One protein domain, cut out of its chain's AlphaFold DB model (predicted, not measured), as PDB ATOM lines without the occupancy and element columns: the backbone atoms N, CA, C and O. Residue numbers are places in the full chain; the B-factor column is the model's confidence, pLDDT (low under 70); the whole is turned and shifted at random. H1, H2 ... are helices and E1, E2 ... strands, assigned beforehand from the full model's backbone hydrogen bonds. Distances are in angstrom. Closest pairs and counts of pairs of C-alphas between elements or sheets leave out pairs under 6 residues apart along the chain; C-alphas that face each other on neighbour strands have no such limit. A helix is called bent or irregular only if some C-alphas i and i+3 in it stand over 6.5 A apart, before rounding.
ATOM      1  N   GLN A  31     344.359 340.558 312.667       92.62
ATOM      2  CA  GLN A  31     343.910 341.667 311.837       92.62
ATOM      3  C   GLN A  31     342.402 341.879 311.997       92.62
ATOM      4  O   GLN A  31     341.632 340.920 312.040       92.62
ATOM      5  N   LEU A  32     341.993 343.146 312.073       92.00
ATOM      6  CA  LEU A  32     340.593 343.542 312.073       92.00
ATOM      7  C   LEU A  32     340.233 344.299 310.795       92.00
ATOM      8  O   LEU A  32     341.038 345.062 310.243       92.00
ATOM      9  N   TYR A  33     338.988 344.117 310.374       89.31
ATOM     10  CA  TYR A  33     338.413 344.645 309.143       89.31
ATOM     11  C   TYR A  33     337.078 345.319 309.428       89.31
ATOM     12  O   TYR A  33     336.418 344.998 310.411       89.31
ATOM     13  N   PHE A  34     336.660 346.244 308.565       87.69
ATOM     14  CA  PHE A  34     335.362 346.902 308.702       87.69
ATOM     15  C   PHE A  34     334.228 345.886 308.752       87.69
ATOM     16  O   PHE A  34     334.003 345.144 307.795       87.69
ATOM     17  N   ASN A  35     333.478 345.912 309.849       79.19
ATOM     18  CA  ASN A  35     332.255 345.148 309.951       79.19
ATOM     19  C   ASN A  35     331.126 345.955 309.301       79.19
ATOM     20  O   ASN A  35     330.757 347.029 309.774       79.19
ATOM     21  N   GLN A  36     330.589 345.440 308.196       69.50
ATOM     22  CA  GLN A  36     329.476 346.065 307.478       69.50
ATOM     23  C   GLN A  36     328.107 345.713 308.081       69.50
ATOM     24  O   GLN A  36     327.092 346.257 307.649       69.50
ATOM     25  N   SER A  37     328.050 344.804 309.061       60.97
ATOM     26  CA  SER A  37     326.799 344.482 309.746       60.97
ATOM     27  C   SER A  37     326.462 345.546 310.794       60.97
ATOM     28  O   SER A  37     327.282 345.909 311.632       60.97
ATOM     29  N   HIS A  38     325.219 346.035 310.767       51.03
ATOM     30  CA  HIS A  38     324.694 346.974 311.769       51.03
ATOM     31  C   HIS A  38     324.365 346.308 313.117       51.03
ATOM     32  O   HIS A  38     323.949 346.980 314.059       51.03
ATOM     33  N   SER A  39     324.515 344.986 313.215       54.94
ATOM     34  CA  SER A  39     324.224 344.194 314.406       54.94
ATOM     35  C   SER A  39     325.499 343.536 314.916       54.94
ATOM     36  O   SER A  39     326.096 342.729 314.208       54.94
ATOM     37  N   SER A  40     325.889 343.832 316.158       55.12
ATOM     38  CA  SER A  40     326.963 343.086 316.824       55.12
ATOM     39  C   SER A  40     326.587 341.596 316.911       55.12
ATOM     40  O   SER A  40     325.470 341.303 317.348       55.12
ATOM     41  N   PRO A  41     327.486 340.649 316.575       59.53
ATOM     42  CA  PRO A  41     327.299 339.223 316.845       59.53
ATOM     43  C   PRO A  41     327.233 338.912 318.352       59.53
ATOM     44  O   PRO A  41     326.797 337.829 318.740       59.53
ATOM     45  N   PHE A  42     327.601 339.867 319.217       64.06
ATOM     46  CA  PHE A  42     327.564 339.733 320.673       64.06
ATOM     47  C   PHE A  42     326.585 340.725 321.328       64.06
ATOM     48  O   PHE A  42     326.989 341.529 322.171       64.06
ATOM     49  N   PRO A  43     325.280 340.697 320.994       59.25
ATOM     50  CA  PRO A  43     324.325 341.688 321.493       59.25
ATOM     51  C   PRO A  43     324.138 341.620 323.016       59.25
ATOM     52  O   PRO A  43     323.818 342.620 323.647       59.25
ATOM     53  N   HIS A  44     324.385 340.458 323.625       55.84
ATOM     54  CA  HIS A  44     324.332 340.270 325.075       55.84
ATOM     55  C   HIS A  44     325.508 340.939 325.804       55.84
ATOM     56  O   HIS A  44     325.317 341.434 326.912       55.84
ATOM     57  N   LEU A  45     326.691 341.016 325.180       54.97
ATOM     58  CA  LEU A  45     327.842 341.726 325.748       54.97
ATOM     59  C   LEU A  45     327.630 343.248 325.723       54.97
ATOM     60  O   LEU A  45     328.106 343.943 326.613       54.97
ATOM     61  N   LEU A  46     326.818 343.759 324.785       56.44
ATOM     62  CA  LEU A  46     326.429 345.177 324.746       56.44
ATOM     63  C   LEU A  46     325.614 345.609 325.974       56.44
ATOM     64  O   LEU A  46     325.718 346.754 326.404       56.44
ATOM     65  N   GLY A  47     324.785 344.712 326.518       48.50
ATOM     66  CA  GLY A  47     323.959 344.983 327.700       48.50
ATOM     67  C   GLY A  47     324.676 344.742 329.030       48.50
ATOM     68  O   GLY A  47     324.236 345.253 330.055       48.50
ATOM     69  N   PHE A  48     325.769 343.971 329.020       42.53
ATOM     70  CA  PHE A  48     326.467 343.537 330.235       42.53
ATOM     71  C   PHE A  48     327.486 344.554 330.753       42.53
ATOM     72  O   PHE A  48     327.756 344.590 331.949       42.53
ATOM     73  N   GLU A  49     328.024 345.401 329.876       49.38
ATOM     74  CA  GLU A  49     329.088 346.343 330.241       49.38
ATOM     75  C   GLU A  49     328.601 347.725 330.684       49.38
ATOM     76  O   GLU A  49     329.404 348.631 330.890       49.38
ATOM     77  N   GLY A  50     327.288 347.891 330.882       42.75
ATOM     78  CA  GLY A  50     326.748 349.071 331.556       42.75
ATOM     79  C   GLY A  50     327.164 350.399 330.920       42.75
ATOM     80  O   GLY A  50     327.354 351.368 331.654       42.75
ATOM     81  N   LEU A  51     327.324 350.453 329.587       51.59
ATOM     82  CA  LEU A  51     327.581 351.706 328.874       51.59
ATOM     83  C   LEU A  51     326.504 352.715 329.280       51.59
ATOM     84  O   LEU A  51     325.321 352.564 328.965       51.59
ATOM     85  N   SER A  52     326.928 353.729 330.023       44.16
ATOM     86  CA  SER A  52     326.087 354.813 330.489       44.16
ATOM     87  C   SER A  52     325.637 355.624 329.280       44.16
ATOM     88  O   SER A  52     326.385 356.429 328.741       44.16
ATOM     89  N   ASN A  53     324.390 355.384 328.877       50.41
ATOM     90  CA  ASN A  53     323.595 356.144 327.919       50.41
ATOM     91  C   ASN A  53     324.243 356.323 326.530       50.41
ATOM     92  O   ASN A  53     325.172 357.103 326.336       50.41
ATOM     93  N   PHE A  54     323.627 355.726 325.506       51.16
ATOM     94  CA  PHE A  54     323.872 356.027 324.082       51.16
ATOM     95  C   PHE A  54     323.787 357.533 323.725       51.16
ATOM     96  O   PHE A  54     324.149 357.931 322.623       51.16
ATOM     97  N   GLU A  55     323.312 358.379 324.643       53.56
ATOM     98  CA  GLU A  55     323.325 359.840 324.536       53.56
ATOM     99  C   GLU A  55     324.739 360.443 324.669       53.56
ATOM    100  O   GLU A  55     325.035 361.464 324.047       53.56
ATOM    101  N   VAL A  56     325.634 359.810 325.439       65.94
ATOM    102  CA  VAL A  56     326.993 360.317 325.706       65.94
ATOM    103  C   VAL A  56     327.986 359.835 324.652       65.94
ATOM    104  O   VAL A  56     328.820 360.616 324.198       65.94
ATOM    105  N   TYR A  57     327.865 358.586 324.201       73.69
ATOM    106  CA  TYR A  57     328.807 357.978 323.262       73.69
ATOM    107  C   TYR A  57     328.162 357.674 321.911       73.69
ATOM    108  O   TYR A  57     327.167 356.956 321.824       73.69
ATOM    109  N   ALA A  58     328.779 358.159 320.833       80.56
ATOM    110  CA  ALA A  58     328.415 357.799 319.468       80.56
ATOM    111  C   ALA A  58     329.409 356.782 318.897       80.56
ATOM    112  O   ALA A  58     330.591 357.094 318.750       80.56
ATOM    113  N   GLU A  59     328.930 355.599 318.505       82.75
ATOM    114  CA  GLU A  59     329.743 354.658 317.729       82.75
ATOM    115  C   GLU A  59     330.129 355.273 316.380       82.75
ATOM    116  O   GLU A  59     329.304 355.885 315.694       82.75
ATOM    117  N   LYS A  60     331.405 355.138 316.015       86.19
ATOM    118  CA  LYS A  60     331.968 355.689 314.781       86.19
ATOM    119  C   LYS A  60     332.419 354.625 313.799       86.19
ATOM    120  O   LYS A  60     332.288 354.830 312.597       86.19
ATOM    121  N   VAL A  61     332.947 353.515 314.298       87.44
ATOM    122  CA  VAL A  61     333.320 352.367 313.476       87.44
ATOM    123  C   VAL A  61     333.273 351.104 314.318       87.44
ATOM    124  O   VAL A  61     333.583 351.132 315.509       87.44
ATOM    125  N   THR A  62     332.926 350.002 313.666       88.56
ATOM    126  CA  THR A  62     333.070 348.658 314.207       88.56
ATOM    127  C   THR A  62     333.973 347.857 313.283       88.56
ATOM    128  O   THR A  62     333.776 347.824 312.065       88.56
ATOM    129  N   LEU A  63     334.982 347.224 313.869       90.81
ATOM    130  CA  LEU A  63     335.915 346.334 313.199       90.81
ATOM    131  C   LEU A  63     335.747 344.917 313.756       90.81
ATOM    132  O   LEU A  63     335.445 344.754 314.936       90.81
ATOM    133  N   SER A  64     335.956 343.894 312.940       91.25
ATOM    134  CA  SER A  64     335.902 342.490 313.353       91.25
ATOM    135  C   SER A  64     337.053 341.688 312.765       91.25
ATOM    136  O   SER A  64     337.572 342.033 311.702       91.25
ATOM    137  N   SER A  65     337.447 340.612 313.443       91.62
ATOM    138  CA  SER A  65     338.342 339.608 312.864       91.62
ATOM    139  C   SER A  65     337.642 338.831 311.743       91.62
ATOM    140  O   SER A  65     336.412 338.831 311.651       91.62
ATOM    141  N   ASP A  66     338.421 338.150 310.899       87.75
ATOM    142  CA  ASP A  66     337.898 337.353 309.776       87.75
ATOM    143  C   ASP A  66     336.934 336.246 310.226       87.75
ATOM    144  O   ASP A  66     335.917 335.985 309.583       87.75
ATOM    145  N   ASP A  67     337.236 335.615 311.360       87.06
ATOM    146  CA  ASP A  67     336.413 334.581 311.993       87.06
ATOM    147  C   ASP A  67     335.256 335.153 312.834       87.06
ATOM    148  O   ASP A  67     334.492 334.393 313.428       87.06
ATOM    149  N   GLN A  68     335.132 336.485 312.897       83.31
ATOM    150  CA  GLN A  68     334.139 337.234 313.673       83.31
ATOM    151  C   GLN A  68     334.152 336.948 315.183       83.31
ATOM    152  O   GLN A  68     333.196 337.290 315.883       83.31
ATOM    153  N   SER A  69     335.220 336.341 315.709       86.88
ATOM    154  CA  SER A  69     335.339 336.056 317.142       86.88
ATOM    155  C   SER A  69     335.695 337.302 317.955       86.88
ATOM    156  O   SER A  69     335.267 337.432 319.103       86.88
ATOM    157  N   TYR A  70     336.402 338.256 317.342       90.38
ATOM    158  CA  TYR A  70     336.734 339.552 317.920       90.38
ATOM    159  C   TYR A  70     335.924 340.665 317.276       90.38
ATOM    160  O   TYR A  70     335.771 340.718 316.053       90.38
ATOM    161  N   LEU A  71     335.488 341.613 318.102       91.31
ATOM    162  CA  LEU A  71     334.853 342.835 317.634       91.31
ATOM    163  C   LEU A  71     335.394 344.043 318.397       91.31
ATOM    164  O   LEU A  71     335.330 344.089 319.616       91.31
ATOM    165  N   LEU A  72     335.913 345.029 317.673       92.12
ATOM    166  CA  LEU A  72     336.416 346.286 318.211       92.12
ATOM    167  C   LEU A  72     335.502 347.432 317.778       92.12
ATOM    168  O   LEU A  72     335.412 347.746 316.591       92.12
ATOM    169  N   ARG A  73     334.853 348.088 318.735       89.75
ATOM    170  CA  ARG A  73     334.068 349.305 318.501       89.75
ATOM    171  C   ARG A  73     334.924 350.511 318.827       89.75
ATOM    172  O   ARG A  73     335.625 350.513 319.831       89.75
ATOM    173  N   ILE A  74     334.842 351.548 318.010       89.94
ATOM    174  CA  ILE A  74     335.411 352.853 318.338       89.94
ATOM    175  C   ILE A  74     334.254 353.806 318.572       89.94
ATOM    176  O   ILE A  74     333.443 354.079 317.681       89.94
ATOM    177  N   LEU A  75     334.193 354.295 319.799       88.12
ATOM    178  CA  LEU A  75     333.177 355.194 320.304       88.12
ATOM    179  C   LEU A  75     333.784 356.589 320.433       88.12
ATOM    180  O   LEU A  75     334.968 356.739 320.726       88.12
ATOM    181  N   LYS A  76     332.970 357.617 320.209       88.12
ATOM    182  CA  LYS A  76     333.324 359.007 320.487       88.12
ATOM    183  C   LYS A  76     332.450 359.528 321.617       88.12
ATOM    184  O   LYS A  76     331.228 359.534 321.472       88.12
ATOM    185  N   ASP A  77     333.076 360.003 322.685       86.62
ATOM    186  CA  ASP A  77     332.429 360.800 323.724       86.62
ATOM    187  C   ASP A  77     331.989 362.136 323.102       86.62
ATOM    188  O   ASP A  77     332.810 362.936 322.641       86.62
ATOM    189  N   ASN A  78     330.682 362.380 323.036       83.19
ATOM    190  CA  ASN A  78     330.120 363.602 322.462       83.19
ATOM    191  C   ASN A  78     330.314 364.829 323.370       83.19
ATOM    192  O   ASN A  78     330.242 365.951 322.873       83.19
ATOM    193  N   LEU A  79     330.562 364.636 324.668       84.50
ATOM    194  CA  LEU A  79     330.804 365.709 325.635       84.50
ATOM    195  C   LEU A  79     332.266 366.159 325.606       84.50
ATOM    196  O   LEU A  79     332.540 367.358 325.573       84.50
ATOM    197  N   LYS A  80     333.206 365.208 325.607       83.31
ATOM    198  CA  LYS A  80     334.655 365.491 325.655       83.31
ATOM    199  C   LYS A  80     335.332 365.506 324.287       83.31
ATOM    200  O   LYS A  80     336.447 366.009 324.146       83.31
ATOM    201  N   GLY A  81     334.678 364.948 323.272       84.62
ATOM    202  CA  GLY A  81     335.245 364.771 321.938       84.62
ATOM    203  C   GLY A  81     336.335 363.697 321.855       84.62
ATOM    204  O   GLY A  81     336.978 363.593 320.811       84.62
ATOM    205  N   GLU A  82     336.543 362.926 322.923       90.19
ATOM    206  CA  GLU A  82     337.553 361.873 323.035       90.19
ATOM    207  C   GLU A  82     337.054 360.554 322.448       90.19
ATOM    208  O   GLU A  82     335.851 360.297 322.382       90.19
ATOM    209  N   PHE A  83     337.989 359.722 322.001       89.88
ATOM    210  CA  PHE A  83     337.697 358.391 321.503       89.88
ATOM    211  C   PHE A  83     338.023 357.323 322.542       89.88
ATOM    212  O   PHE A  83     339.032 357.395 323.246       89.88
ATOM    213  N   GLU A  84     337.195 356.289 322.557       91.31
ATOM    214  CA  GLU A  84     337.388 355.068 323.326       91.31
ATOM    215  C   GLU A  84     337.255 353.871 322.383       91.31
ATOM    216  O   GLU A  84     336.393 353.837 321.502       91.31
ATOM    217  N   ALA A  85     338.136 352.896 322.552       91.69
ATOM    218  CA  ALA A  85     338.039 351.599 321.913       91.69
ATOM    219  C   ALA A  85     337.409 350.603 322.882       91.69
ATOM    220  O   ALA A  85     337.809 350.535 324.040       91.69
ATOM    221  N   HIS A  86     336.495 349.780 322.382       91.50
ATOM    222  CA  HIS A  86     335.862 348.716 323.144       91.50
ATOM    223  C   HIS A  86     336.004 347.385 322.414       91.50
ATOM    224  O   HIS A  86     335.391 347.167 321.367       91.50
ATOM    225  N   LEU A  87     336.854 346.518 322.953       92.69
ATOM    226  CA  LEU A  87     337.106 345.180 322.458       92.69
ATOM    227  C   LEU A  87     336.161 344.178 323.120       92.69
ATOM    228  O   LEU A  87     336.116 344.056 324.337       92.69
ATOM    229  N   LEU A  88     335.459 343.417 322.290       89.75
ATOM    230  CA  LEU A  88     334.487 342.413 322.688       89.75
ATOM    231  C   LEU A  88     334.933 341.028 322.222       89.75
ATOM    232  O   LEU A  88     335.327 340.838 321.067       89.75
ATOM    233  N   HIS A  89     334.807 340.057 323.124       89.06
ATOM    234  CA  HIS A  89     334.954 338.629 322.856       89.06
ATOM    235  C   HIS A  89     334.110 337.838 323.872       89.06
ATOM    236  O   HIS A  89     333.910 338.281 324.999       89.06
ATOM    237  N   GLN A  90     333.660 336.628 323.528       84.50
ATOM    238  CA  GLN A  90     332.914 335.741 324.447       84.50
ATOM    239  C   GLN A  90     333.720 335.247 325.669       84.50
ATOM    240  O   GLN A  90     333.165 334.621 326.565       84.50
ATOM    241  N   GLN A  91     335.030 335.481 325.686       84.56
ATOM    242  CA  GLN A  91     335.988 334.927 326.644       84.56
ATOM    243  C   GLN A  91     336.791 336.095 327.206       84.56
ATOM    244  O   GLN A  91     337.322 336.885 326.421       84.56
ATOM    245  N   LYS A  92     336.851 336.214 328.536       78.81
ATOM    246  CA  LYS A  92     337.436 337.377 329.220       78.81
ATOM    247  C   LYS A  92     338.915 337.533 328.915       78.81
ATOM    248  O   LYS A  92     339.364 338.592 328.491       78.81
ATOM    249  N   GLU A  93     339.630 336.423 328.989       76.56
ATOM    250  CA  GLU A  93     341.054 336.292 328.706       76.56
ATOM    251  C   GLU A  93     341.454 336.750 327.293       76.56
ATOM    252  O   GLU A  93     342.629 336.988 327.026       76.56
ATOM    253  N   LYS A  94     340.487 336.886 326.375       84.56
ATOM    254  CA  LYS A  94     340.726 337.328 325.002       84.56
ATOM    255  C   LYS A  94     340.452 338.802 324.758       84.56
ATOM    256  O   LYS A  94     340.888 339.288 323.723       84.56
ATOM    257  N   TYR A  95     339.759 339.515 325.642       87.38
ATOM    258  CA  TYR A  95     339.550 340.959 325.477       87.38
ATOM    259  C   TYR A  95     340.287 341.801 326.525       87.38
ATOM    260  O   TYR A  95     340.537 342.983 326.286       87.38
ATOM    261  N   GLN A  96     340.641 341.212 327.669       90.81
ATOM    262  CA  GLN A  96     341.334 341.897 328.758       90.81
ATOM    263  C   GLN A  96     342.816 342.072 328.449       90.81
ATOM    264  O   GLN A  96     343.476 341.122 328.025       90.81
ATOM    265  N   TYR A  97     343.346 343.270 328.708       93.50
ATOM    266  CA  TYR A  97     344.772 343.563 328.565       93.50
ATOM    267  C   TYR A  97     345.318 343.151 327.191       93.50
ATOM    268  O   TYR A  97     346.336 342.487 327.065       93.50
ATOM    269  N   VAL A  98     344.616 343.525 326.128       94.06
ATOM    270  CA  VAL A  98     345.001 343.290 324.736       94.06
ATOM    271  C   VAL A  98     345.512 344.595 324.152       94.06
ATOM    272  O   VAL A  98     344.887 345.644 324.310       94.06
ATOM    273  N   PHE A  99     346.641 344.550 323.442       94.81
ATOM    274  CA  PHE A  99     347.093 345.723 322.701       94.81
ATOM    275  C   PHE A  99     346.281 345.895 321.419       94.81
ATOM    276  O   PHE A  99     346.195 344.990 320.593       94.81
ATOM    277  N   ILE A 100     345.748 347.092 321.223       93.94
ATOM    278  CA  ILE A 100     345.155 347.577 319.986       93.94
ATOM    279  C   ILE A 100     346.210 348.431 319.286       93.94
ATOM    280  O   ILE A 100     346.682 349.435 319.825       93.94
ATOM    281  N   CYS A 101     346.578 348.031 318.074       91.50
ATOM    282  CA  CYS A 101     347.520 348.750 317.224       91.50
ATOM    283  C   CYS A 101     346.775 349.279 316.002       91.50
ATOM    284  O   CYS A 101     346.087 348.505 315.339       91.50
ATOM    285  N   PHE A 102     346.947 350.557 315.671       88.31
ATOM    286  CA  PHE A 102     346.431 351.124 314.424       88.31
ATOM    287  C   PHE A 102     347.588 351.383 313.460       88.31
ATOM    288  O   PHE A 102     348.533 352.070 313.828       88.31
ATOM    289  N   ASP A 103     347.509 350.896 312.219       79.94
ATOM    290  CA  ASP A 103     348.635 350.957 311.259       79.94
ATOM    291  C   ASP A 103     349.129 352.388 310.984       79.94
ATOM    292  O   ASP A 103     350.302 352.613 310.697       79.94
ATOM    293  N   ASN A 104     348.225 353.364 311.079       75.31
ATOM    294  CA  ASN A 104     348.507 354.770 310.798       75.31
ATOM    295  C   ASN A 104     348.863 355.574 312.061       75.31
ATOM    296  O   ASN A 104     348.878 356.804 312.011       75.31
ATOM    297  N   GLN A 105     349.094 354.912 313.198       76.50
ATOM    298  CA  GLN A 105     349.447 355.552 314.462       76.50
ATOM    299  C   GLN A 105     350.676 354.866 315.078       76.50
ATOM    300  O   GLN A 105     350.766 353.641 315.086       76.50
ATOM    301  N   PRO A 106     351.628 355.630 315.639       70.50
ATOM    302  CA  PRO A 106     352.788 355.047 316.312       70.50
ATOM    303  C   PRO A 106     352.447 354.472 317.698       70.50
ATOM    304  O   PRO A 106     353.242 353.729 318.271       70.50
ATOM    305  N   GLN A 107     351.293 354.842 318.259       81.12
ATOM    306  CA  GLN A 107     350.873 354.461 319.604       81.12
ATOM    307  C   GLN A 107     350.061 353.165 319.585       81.12
ATOM    308  O   GLN A 107     349.210 352.959 318.718       81.12
ATOM    309  N   ASN A 108     350.297 352.332 320.596       88.31
ATOM    310  CA  ASN A 108     349.456 351.186 320.909       88.31
ATOM    311  C   ASN A 108     348.645 351.486 322.163       88.31
ATOM    312  O   ASN A 108     349.156 352.095 323.102       88.31
ATOM    313  N   TYR A 109     347.422 350.981 322.194       91.94
ATOM    314  CA  TYR A 109     346.495 351.169 323.301       91.94
ATOM    315  C   TYR A 109     346.269 349.831 323.980       91.94
ATOM    316  O   TYR A 109     346.054 348.838 323.299       91.94
ATOM    317  N   LEU A 110     346.354 349.781 325.302       93.75
ATOM    318  CA  LEU A 110     346.113 348.558 326.061       93.75
ATOM    319  C   LEU A 110     344.689 348.589 326.609       93.75
ATOM    320  O   LEU A 110     344.287 349.606 327.176       93.75
ATOM    321  N   THR A 111     343.936 347.506 326.432       93.50
ATOM    322  CA  THR A 111     342.607 347.394 327.038       93.50
ATOM    323  C   THR A 111     342.683 347.125 328.542       93.50
ATOM    324  O   THR A 111     343.630 346.513 329.030       93.50
ATOM    325  N   ASP A 112     341.681 347.579 329.286       91.25
ATOM    326  CA  ASP A 112     341.502 347.286 330.708       91.25
ATOM    327  C   ASP A 112     340.870 345.893 330.938       91.25
ATOM    328  O   ASP A 112     340.670 345.104 330.005       91.25
ATOM    329  N   SER A 113     340.519 345.591 332.192       89.62
ATOM    330  CA  SER A 113     339.797 344.373 332.605       89.62
ATOM    331  C   SER A 113     338.384 344.245 332.009       89.62
ATOM    332  O   SER A 113     337.741 343.197 332.131       89.62
ATOM    333  N   HIS A 114     337.898 345.269 331.315       87.69
ATOM    334  CA  HIS A 114     336.617 345.302 330.617       87.69
ATOM    335  C   HIS A 114     336.792 345.428 329.096       87.69
ATOM    336  O   HIS A 114     335.830 345.664 328.380       87.69
ATOM    337  N   GLY A 115     338.011 345.278 328.569       90.44
ATOM    338  CA  GLY A 115     338.240 345.365 327.128       90.44
ATOM    339  C   GLY A 115     338.204 346.791 326.580       90.44
ATOM    340  O   GLY A 115     338.155 346.973 325.366       90.44
ATOM    341  N   ARG A 116     338.251 347.820 327.432       91.25
ATOM    342  CA  ARG A 116     338.192 349.224 327.011       91.25
ATOM    343  C   ARG A 116     339.574 349.846 326.980       91.25
ATOM    344  O   ARG A 116     340.381 349.611 327.872       91.25
ATOM    345  N   ALA A 117     339.840 350.687 325.992       92.12
ATOM    346  CA  ALA A 117     341.069 351.463 325.911       92.12
ATOM    347  C   ALA A 117     340.758 352.926 325.589       92.12
ATOM    348  O   ALA A 117     340.121 353.230 324.579       92.12
ATOM    349  N   GLN A 118     341.246 353.837 326.432       91.06
ATOM    350  CA  GLN A 118     341.138 355.271 326.176       91.06
ATOM    351  C   GLN A 118     342.083 355.652 325.040       91.06
ATOM    352  O   GLN A 118     343.302 355.532 325.164       91.06
ATOM    353  N   LEU A 119     341.514 356.111 323.927       90.88
ATOM    354  CA  LEU A 119     342.284 356.555 322.770       90.88
ATOM    355  C   LEU A 119     342.587 358.058 322.844       90.88
ATOM    356  O   LEU A 119     343.555 358.521 322.246       90.88
ATOM    357  N   GLY A 120     341.773 358.817 323.586       89.25
ATOM    358  CA  GLY A 120     341.897 360.266 323.731       89.25
ATOM    359  C   GLY A 120     341.490 361.020 322.463       89.25
ATOM    360  O   GLY A 120     340.711 360.534 321.638       89.25
ATOM    361  N   GLN A 121     341.997 362.241 322.292       86.56
ATOM    362  CA  GLN A 121     341.741 363.046 321.094       86.56
ATOM    363  C   GLN A 121     342.712 362.669 319.971       86.56
ATOM    364  O   GLN A 121     343.755 363.297 319.795       86.56
ATOM    365  N   ILE A 122     342.371 361.636 319.201       78.56
ATOM    366  CA  ILE A 122     343.186 361.188 318.066       78.56
ATOM    367  C   ILE A 122     342.557 361.531 316.721       78.56
ATOM    368  O   ILE A 122     341.350 361.414 316.509       78.56
ATOM    369  N   ALA A 123     343.410 361.936 315.781       73.12
ATOM    370  CA  ALA A 123     343.036 362.145 314.389       73.12
ATOM    371  C   ALA A 123     342.982 360.791 313.662       73.12
ATOM    372  O   ALA A 123     343.900 360.417 312.934       73.12
ATOM    373  N   LEU A 124     341.913 360.026 313.898       72.06
ATOM    374  CA  LEU A 124     341.637 358.802 313.152       72.06
ATOM    375  C   LEU A 124     340.870 359.124 311.870       72.06
ATOM    376  O   LEU A 124     339.735 359.599 311.922       72.06
ATOM    377  N   ASP A 125     341.454 358.795 310.716       80.75
ATOM    378  CA  ASP A 125     340.664 358.626 309.495       80.75
ATOM    379  C   ASP A 125     339.890 357.309 309.592       80.75
ATOM    380  O   ASP A 125     340.361 356.230 309.220       80.75
ATOM    381  N   LEU A 126     338.680 357.420 310.126       78.06
ATOM    382  CA  LEU A 126     337.780 356.300 310.366       78.06
ATOM    383  C   LEU A 126     337.349 355.589 309.077       78.06
ATOM    384  O   LEU A 126     336.880 354.464 309.159       78.06
ATOM    385  N   SER A 127     337.514 356.200 307.896       76.81
ATOM    386  CA  SER A 127     337.135 355.586 306.615       76.81
ATOM    387  C   SER A 127     338.151 354.560 306.104       76.81
ATOM    388  O   SER A 127     337.834 353.736 305.248       76.81
ATOM    389  N   ARG A 128     339.384 354.608 306.620       80.44
ATOM    390  CA  ARG A 128     340.518 353.773 306.183       80.44
ATOM    391  C   ARG A 128     341.278 353.161 307.350       80.44
ATOM    392  O   ARG A 128     342.423 352.734 307.184       80.44
ATOM    393  N   ILE A 129     340.668 353.155 308.530       86.44
ATOM    394  CA  ILE A 129     341.309 352.635 309.724       86.44
ATOM    395  C   ILE A 129     341.644 351.153 309.530       86.44
ATOM    396  O   ILE A 129     340.835 350.361 309.052       86.44
ATOM    397  N   LYS A 130     342.872 350.800 309.893       87.19
ATOM    398  CA  LYS A 130     343.335 349.422 309.984       87.19
ATOM    399  C   LYS A 130     343.803 349.207 311.402       87.19
ATOM    400  O   LYS A 130     344.602 349.999 311.903       87.19
ATOM    401  N   ALA A 131     343.265 348.174 312.032       91.44
ATOM    402  CA  ALA A 131     343.592 347.823 313.397       91.44
ATOM    403  C   ALA A 131     344.026 346.364 313.462       91.44
ATOM    404  O   ALA A 131     343.480 345.514 312.758       91.44
ATOM    405  N   SER A 132     344.973 346.076 314.341       93.44
ATOM    406  CA  SER A 132     345.324 344.720 314.731       93.44
ATOM    407  C   SER A 132     345.284 344.595 316.246       93.44
ATOM    408  O   SER A 132     345.685 345.522 316.953       93.44
ATOM    409  N   LEU A 133     344.857 343.439 316.733       93.75
ATOM    410  CA  LEU A 133     344.898 343.088 318.145       93.75
ATOM    411  C   LEU A 133     346.130 342.240 318.426       93.75
ATOM    412  O   LEU A 133     346.447 341.347 317.646       93.75
ATOM    413  N   CYS A 134     346.786 342.485 319.551       92.62
ATOM    414  CA  CYS A 134     347.871 341.652 320.047       92.62
ATOM    415  C   CYS A 134     347.509 341.166 321.455       92.62
ATOM    416  O   CYS A 134     347.750 341.896 322.425       92.62
ATOM    417  N   PRO A 135     346.883 339.982 321.585       92.31
ATOM    418  CA  PRO A 135     346.620 339.395 322.890       92.31
ATOM    419  C   PRO A 135     347.933 339.009 323.590       92.31
ATOM    420  O   PRO A 135     348.976 338.878 322.931       92.31
TER     421      PRO A 135
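What this domain is: This is residues 31 to 135 of the 228 residues of an uncharacterized protein of Candidatus Aminicenantes bacterium (UniProt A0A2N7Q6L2). One sheet of eight strands is curled into a small, nearly closed barrel, bent back at E2 so that E6, E5, E8 and E1 face E3, E4 and E7, with its edge strands E6 and E7 coming near each other. The short helix H1 lies outside this barrel, to the side of the C-terminal end of E4, where the C-alphas of Leu 45 and Leu 88 are 7.3 A apart. The printed part has 105 residues, with one named helix and eight named strands along the chain as E1 H1 E2 E3 E4 E5 E6 E7 E8; the antiparallel sheet has the order E6 E5 E8 E1 E2 E3 E4 E7. The class is mostly strand, though under half of the residues are in named elements. The whole is compact and rounded, with a radius of gyration of the C-alphas of 12.6 A and spans of 30 by 30 by 27 A.

Where its parts are: E2, residues 57 to 64, is the longest strand by residues and measures 19.7 A; it bends by 61 degrees at residue 60. E3, residues 71 to 77, measures 19.1 A, E4, residues 83 to 88, 16.3 A, and E7, residues 116 to 120, 12.1 A. E1 is residues 31 to 34, with C-alpha 31 at (343.910, 341.667, 311.837). E5 is residues 99 to 102, E6 residues 108 to 110, and E8 residues 131 to 134, with C-alpha 134 at (347.871, 341.652, 320.047). H1 is residues 43 to 48.

How they stand to each other: The strongly twisted sheet is a folded sheet, bent back on itself into two leaves, with E2 as the hinge. E2, E3 and E4 form a meander, each strand the antiparallel neighbour of the one before; N 63 and O 72 are 2.8 A apart, and N 86 and O 73 are 2.8 A apart. E4 and E7 are antiparallel, with N 85 and O 117 at 2.9 A. On the other leaf, E5 and E6 form a hairpin, with N 100 and O 109 at 2.7 A, and N 101 of E5 is 2.9 A from O 132 of E8. The pairing of E1 is staggered: residues 31 to 32 pair with E8, N 32 and O 131 being 2.9 A apart, and residues 33 to 34 with E2, N 33 and O 64 being 2.8 A apart. The closest C-alphas of the edge strands E6 and E7 are those of Leu 110 and Ala 117, 5.8 A apart. H1 is not on the sheet; in its backbone 1 of 2 O i to N i+4 pairs and 3 of 3 O i to N i+3 pairs are within hydrogen-bond range.

The domain as a whole: The two C-alphas farthest apart, those of Asp 67 and Leu 79, are 34.4 A apart. The printed part has no cut and no long link. The mean pLDDT of the printed part is 80.5; residues 36 to 56, which include H1, are under 70.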